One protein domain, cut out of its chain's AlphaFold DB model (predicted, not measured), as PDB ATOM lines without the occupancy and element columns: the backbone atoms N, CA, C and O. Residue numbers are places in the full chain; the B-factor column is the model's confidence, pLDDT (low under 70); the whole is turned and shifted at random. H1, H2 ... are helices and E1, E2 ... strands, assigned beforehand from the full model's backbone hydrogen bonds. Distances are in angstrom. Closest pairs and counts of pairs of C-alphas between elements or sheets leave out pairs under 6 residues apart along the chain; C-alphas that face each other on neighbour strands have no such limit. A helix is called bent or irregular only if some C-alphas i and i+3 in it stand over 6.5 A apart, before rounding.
ATOM      1  N   THR A 154     -46.585 -41.387  23.882       90.19
ATOM      2  CA  THR A 154     -45.586 -41.889  22.931       90.19
ATOM      3  C   THR A 154     -44.149 -41.571  23.351       90.19
ATOM      4  O   THR A 154     -43.889 -40.623  24.107       90.19
ATOM      5  N   HIS A 155     -43.211 -42.403  22.902       88.06
ATOM      6  CA  HIS A 155     -41.769 -42.171  22.954       88.06
ATOM      7  C   HIS A 155     -41.123 -42.750  21.691       88.06
ATOM      8  O   HIS A 155     -41.371 -43.910  21.369       88.06
ATOM      9  N   ARG A 156     -40.305 -41.951  21.003       85.19
ATOM     10  CA  ARG A 156     -39.444 -42.387  19.899       85.19
ATOM     11  C   ARG A 156     -38.015 -42.472  20.422       85.19
ATOM     12  O   ARG A 156     -37.559 -41.539  21.081       85.19
ATOM     13  N   PHE A 157     -37.344 -43.593  20.185       86.19
ATOM     14  CA  PHE A 157     -35.966 -43.792  20.644       86.19
ATOM     15  C   PHE A 157     -34.993 -43.080  19.695       86.19
ATOM     16  O   PHE A 157     -35.251 -42.999  18.494       86.19
ATOM     17  N   ALA A 158     -33.882 -42.567  20.220       79.81
ATOM     18  CA  ALA A 158     -32.827 -41.938  19.422       79.81
ATOM     19  C   ALA A 158     -31.803 -42.972  18.926       79.81
ATOM     20  O   ALA A 158     -31.645 -44.027  19.542       79.81
ATOM     21  N   LEU A 159     -31.100 -42.647  17.838       78.38
ATOM     22  CA  LEU A 159     -29.917 -43.391  17.395       78.38
ATOM     23  C   LEU A 159     -28.663 -42.936  18.153       78.38
ATOM     24  O   LEU A 159     -28.488 -41.748  18.440       78.38
ATOM     25  N   SER A 160     -27.778 -43.886  18.458       68.12
ATOM     26  CA  SER A 160     -26.567 -43.661  19.264       68.12
ATOM     27  C   SER A 160     -25.526 -42.772  18.579       68.12
ATOM     28  O   SER A 160     -24.734 -42.125  19.264       68.12
ATOM     29  N   SER A 161     -25.551 -42.666  17.246       57.19
ATOM     30  CA  SER A 161     -24.532 -41.976  16.442       57.19
ATOM     31  C   SER A 161     -24.406 -40.458  16.668       57.19
ATOM     32  O   SER A 161     -23.469 -39.862  16.135       57.19
ATOM     33  N   LYS A 162     -25.274 -39.815  17.472       49.19
ATOM     34  CA  LYS A 162     -25.174 -38.374  17.808       49.19
ATOM     35  C   LYS A 162     -25.613 -37.963  19.228       49.19
ATOM     36  O   LYS A 162     -25.670 -36.770  19.511       49.19
ATOM     37  N   SER A 163     -25.899 -38.884  20.151       45.53
ATOM     38  CA  SER A 163     -26.428 -38.521  21.481       45.53
ATOM     39  C   SER A 163     -25.337 -38.432  22.561       45.53
ATOM     40  O   SER A 163     -25.237 -39.312  23.418       45.53
ATOM     41  N   ASN A 164     -24.522 -37.373  22.542       41.53
ATOM     42  CA  ASN A 164     -23.650 -37.020  23.677       41.53
ATOM     43  C   ASN A 164     -24.267 -35.958  24.613       41.53
ATOM     44  O   ASN A 164     -23.601 -35.511  25.544       41.53
ATOM     45  N   GLU A 165     -25.534 -35.577  24.412       45.81
ATOM     46  CA  GLU A 165     -26.235 -34.588  25.244       45.81
ATOM     47  C   GLU A 165     -27.492 -35.144  25.937       45.81
ATOM     48  O   GLU A 165     -28.002 -36.214  25.598       45.81
ATOM     49  N   ASP A 166     -27.935 -34.415  26.969       44.28
ATOM     50  CA  ASP A 166     -29.010 -34.744  27.912       44.28
ATOM     51  C   ASP A 166     -30.299 -35.229  27.205       44.28
ATOM     52  O   ASP A 166     -30.888 -34.476  26.429       44.28
ATOM     53  N   SER A 177     -34.766 -43.042  15.719       80.69
ATOM     54  CA  SER A 177     -34.804 -44.435  15.239       80.69
ATOM     55  C   SER A 177     -36.203 -44.841  14.759       80.69
ATOM     56  O   SER A 177     -37.197 -44.149  15.035       80.69
ATOM     57  N   ALA A 178     -36.295 -45.993  14.086       83.06
ATOM     58  CA  ALA A 178     -37.571 -46.582  13.686       83.06
ATOM     59  C   ALA A 178     -38.405 -47.100  14.877       83.06
ATOM     60  O   ALA A 178     -39.600 -47.368  14.731       83.06
ATOM     61  N   LEU A 179     -37.809 -47.235  16.069       88.56
ATOM     62  CA  LEU A 179     -38.497 -47.746  17.250       88.56
ATOM     63  C   LEU A 179     -39.346 -46.670  17.937       88.56
ATOM     64  O   LEU A 179     -38.860 -45.628  18.388       88.56
ATOM     65  N   GLN A 180     -40.625 -46.993  18.112       88.81
ATOM     66  CA  GLN A 180     -41.590 -46.184  18.846       88.81
ATOM     67  C   GLN A 180     -42.337 -47.033  19.879       88.81
ATOM     68  O   GLN A 180     -42.657 -48.197  19.646       88.81
ATOM     69  N   LEU A 181     -42.653 -46.428  21.023       90.25
ATOM     70  CA  LEU A 181     -43.474 -47.009  22.083       90.25
ATOM     71  C   LEU A 181     -44.704 -46.128  22.310       90.25
ATOM     72  O   LEU A 181     -44.570 -44.918  22.487       90.25
ATOM     73  N   ALA A 182     -45.884 -46.739  22.389       90.94
ATOM     74  CA  ALA A 182     -47.135 -46.074  22.731       90.94
ATOM     75  C   ALA A 182     -47.798 -46.750  23.939       90.94
ATOM     76  O   ALA A 182     -47.992 -47.962  23.954       90.94
ATOM     77  N   VAL A 183     -48.180 -45.961  24.947       91.06
ATOM     78  CA  VAL A 183     -48.900 -46.443  26.135       91.06
ATOM     79  C   VAL A 183     -50.227 -45.701  26.270       91.06
ATOM     80  O   VAL A 183     -50.254 -44.473  26.350       91.06
ATOM     81  N   THR A 184     -51.338 -46.436  26.337       89.38
ATOM     82  CA  THR A 184     -52.673 -45.883  26.606       89.38
ATOM     83  C   THR A 184     -53.300 -46.538  27.831       89.38
ATOM     84  O   THR A 184     -53.045 -47.699  28.130       89.38
ATOM     85  N   ALA A 185     -54.144 -45.780  28.529       87.12
ATOM     86  CA  ALA A 185     -55.015 -46.275  29.593       87.12
ATOM     87  C   ALA A 185     -56.500 -46.197  29.180       87.12
ATOM     88  O   ALA A 185     -57.361 -46.030  30.040       87.12
ATOM     89  N   ASN A 186     -56.789 -46.209  27.869       81.81
ATOM     90  CA  ASN A 186     -58.135 -46.084  27.283       81.81
ATOM     91  C   ASN A 186     -58.957 -44.929  27.893       81.81
ATOM     92  O   ASN A 186     -60.128 -45.074  28.213       81.81
ATOM     93  N   GLY A 187     -58.311 -43.779  28.119       72.81
ATOM     94  CA  GLY A 187     -58.950 -42.586  28.687       72.81
ATOM     95  C   GLY A 187     -59.083 -42.550  30.218       72.81
ATOM     96  O   GLY A 187     -59.361 -41.484  30.758       72.81
ATOM     97  N   HIS A 188     -58.804 -43.639  30.942       75.88
ATOM     98  CA  HIS A 188     -59.002 -43.709  32.401       75.88
ATOM     99  C   HIS A 188     -57.862 -43.115  33.246       75.88
ATOM    100  O   HIS A 188     -58.030 -42.897  34.444       75.88
ATOM    101  N   GLY A 189     -56.685 -42.851  32.666       76.62
ATOM    102  CA  GLY A 189     -55.522 -42.413  33.448       76.62
ATOM    103  C   GLY A 189     -54.343 -41.920  32.617       76.62
ATOM    104  O   GLY A 189     -53.301 -42.569  32.568       76.62
ATOM    105  N   CYS A 190     -54.466 -40.743  31.997       74.75
ATOM    106  CA  CYS A 190     -53.412 -40.166  31.146       74.75
ATOM    107  C   CYS A 190     -52.069 -39.969  31.883       74.75
ATOM    108  O   CYS A 190     -51.010 -40.286  31.344       74.75
ATOM    109  N   ARG A 191     -52.096 -39.530  33.150       79.62
ATOM    110  CA  ARG A 191     -50.882 -39.381  33.977       79.62
ATOM    111  C   ARG A 191     -50.225 -40.724  34.293       79.62
ATOM    112  O   ARG A 191     -48.997 -40.808  34.319       79.62
ATOM    113  N   LEU A 192     -51.028 -41.769  34.504       81.94
ATOM    114  CA  LEU A 192     -50.523 -43.120  34.741       81.94
ATOM    115  C   LEU A 192     -49.887 -43.692  33.472       81.94
ATOM    116  O   LEU A 192     -48.778 -44.208  33.554       81.94
ATOM    117  N   ALA A 193     -50.513 -43.517  32.304       86.31
ATOM    118  CA  ALA A 193     -49.936 -43.917  31.018       86.31
ATOM    119  C   ALA A 193     -48.561 -43.262  30.778       86.31
ATOM    120  O   ALA A 193     -47.594 -43.948  30.451       86.31
ATOM    121  N   SER A 194     -48.428 -41.959  31.053       83.44
ATOM    122  CA  SER A 194     -47.141 -41.251  30.971       83.44
ATOM    123  C   SER A 194     -46.098 -41.743  31.982       83.44
ATOM    124  O   SER A 194     -44.902 -41.708  31.691       83.44
ATOM    125  N   ARG A 195     -46.511 -42.193  33.175       81.75
ATOM    126  CA  ARG A 195     -45.604 -42.823  34.149       81.75
ATOM    127  C   ARG A 195     -45.153 -44.201  33.670       81.75
ATOM    128  O   ARG A 195     -43.956 -44.446  33.639       81.75
ATOM    129  N   LEU A 196     -46.088 -45.057  33.259       85.12
ATOM    130  CA  LEU A 196     -45.800 -46.400  32.749       85.12
ATOM    131  C   LEU A 196     -44.857 -46.351  31.546       85.12
ATOM    132  O   LEU A 196     -43.888 -47.098  31.504       85.12
ATOM    133  N   LYS A 197     -45.072 -45.405  30.626       90.50
ATOM    134  CA  LYS A 197     -44.146 -45.134  29.525       90.50
ATOM    135  C   LYS A 197     -42.710 -44.921  30.014       90.50
ATOM    136  O   LYS A 197     -41.799 -45.548  29.492       90.50
ATOM    137  N   ARG A 198     -42.501 -44.056  31.018       83.44
ATOM    138  CA  ARG A 198     -41.160 -43.786  31.570       83.44
ATOM    139  C   ARG A 198     -40.535 -45.031  32.198       83.44
ATOM    140  O   ARG A 198     -39.359 -45.271  31.972       83.44
ATOM    141  N   GLU A 199     -41.317 -45.830  32.921       76.56
ATOM    142  CA  GLU A 199     -40.850 -47.096  33.511       76.56
ATOM    143  C   GLU A 199     -40.422 -48.115  32.443       76.56
ATOM    144  O   GLU A 199     -39.415 -48.798  32.612       76.56
ATOM    145  N   VAL A 200     -41.163 -48.212  31.333       84.12
ATOM    146  CA  VAL A 200     -40.821 -49.105  30.213       84.12
ATOM    147  C   VAL A 200     -39.558 -48.621  29.502       84.12
ATOM    148  O   VAL A 200     -38.621 -49.398  29.340       84.12
ATOM    149  N   VAL A 201     -39.500 -47.337  29.136       83.12
ATOM    150  CA  VAL A 201     -38.332 -46.732  28.467       83.12
ATOM    151  C   VAL A 201     -37.069 -46.885  29.318       83.12
ATOM    152  O   VAL A 201     -36.027 -47.269  28.800       83.12
ATOM    153  N   ALA A 202     -37.167 -46.675  30.633       72.19
ATOM    154  CA  ALA A 202     -36.054 -46.811  31.574       72.19
ATOM    155  C   ALA A 202     -35.436 -48.222  31.623       72.19
ATOM    156  O   ALA A 202     -34.269 -48.373  31.994       72.19
ATOM    157  N   ARG A 203     -36.202 -49.265  31.281       78.81
ATOM    158  CA  ARG A 203     -35.746 -50.664  31.319       78.81
ATOM    159  C   ARG A 203     -35.080 -51.131  30.028       78.81
ATOM    160  O   ARG A 203     -34.401 -52.153  30.067       78.81
ATOM    161  N   LEU A 204     -35.265 -50.420  28.918       81.75
ATOM    162  CA  LEU A 204     -34.679 -50.784  27.629       81.75
ATOM    163  C   LEU A 204     -33.235 -50.250  27.498       81.75
ATOM    164  O   LEU A 204     -32.900 -49.234  28.119       81.75
ATOM    165  N   PRO A 205     -32.360 -50.922  26.722       78.75
ATOM    166  CA  PRO A 205     -31.013 -50.425  26.426       78.75
ATOM    167  C   PRO A 205     -31.043 -49.067  25.715       78.75
ATOM    168  O   PRO A 205     -31.976 -48.770  24.974       78.75
TER     169      PRO A 205
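What this domain is: This is residues 154 to 166 and 177 to 205 of the 744 residues of the protein "Uroporphyrin-III C-methyltransferase" of Thanatephorus cucumeris (strain AG1-IB / isolate 7/3/14) (UniProt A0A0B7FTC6). A narrow two-strand ribbon, E1 beside E2, has one helix, H1, packed on it; the chain turns after E2 and H1 folds back along the ribbon. Two stretches stick out, residues 161 to 166 after E1 and residues 186 to 191 at the turn, of which 190 and 191 belong to H1. The printed part has 42 residues with two named strands and one named helix, in the order E1, E2, H1; the sheet, in the order E1 - E2, is antiparallel, and the class is mixed, helices and strands. The whole is loose, with a radius of gyration of the C-alphas of 12.2 A, and its outline is a rod spanning 38 by 19 by 15 A.

How they stand to each other: Strand E1, residues 154 to 158, and strand E2, residues 177 to 183, are antiparallel neighbours, with 155 degrees between their directions. Among the C-alphas that face each other are those of Thr 154 and Ala 182, 4.5 A apart. N 155 and O 181 are within hydrogen-bond range at 2.9 A, and so are N 177 and O 157 at 2.8 A. Helix H1, residues 190 to 203, has 6 pairs of C-alphas within 8 A of E2; the closest are those of Val 183 and Ala 193, 5.6 A apart. H1 and E1 have 3 such pairs, the closest being the C-alphas of Thr 154 and Lys 197, 7.5 A apart. In H1, 9 of 10 O i to N i+4 pairs are within hydrogen-bond range.

Where its parts are: E1 begins with C-alpha 154 at (-45.586, -41.889, 22.931) and measures 13.2 A from first to last C-alpha. E2, the longest strand by residues, measures 17.9 A and ends with C-alpha 183 at (-48.900, -46.443, 26.135). H1 measures 20.6 A, is not bent, and ends with C-alpha 203 at (-35.746, -50.664, 31.319).

The domain as a whole: The two C-alphas farthest apart are those of Ser 161 and His 188, at 38.0 A. Without the stretches that stand free, the body has 30 residues and spans 29 by 16 by 8 A. Residues 167 to 176 are not printed, and C-alphas 166 and 177 are 17.0 A apart across the cut, which falls in the link from E1 to E2. The link from E2 to H1, with 6 residues between them, is short. The mean pLDDT of the printed part is 77.6, and residues 160 to 166 are under 70.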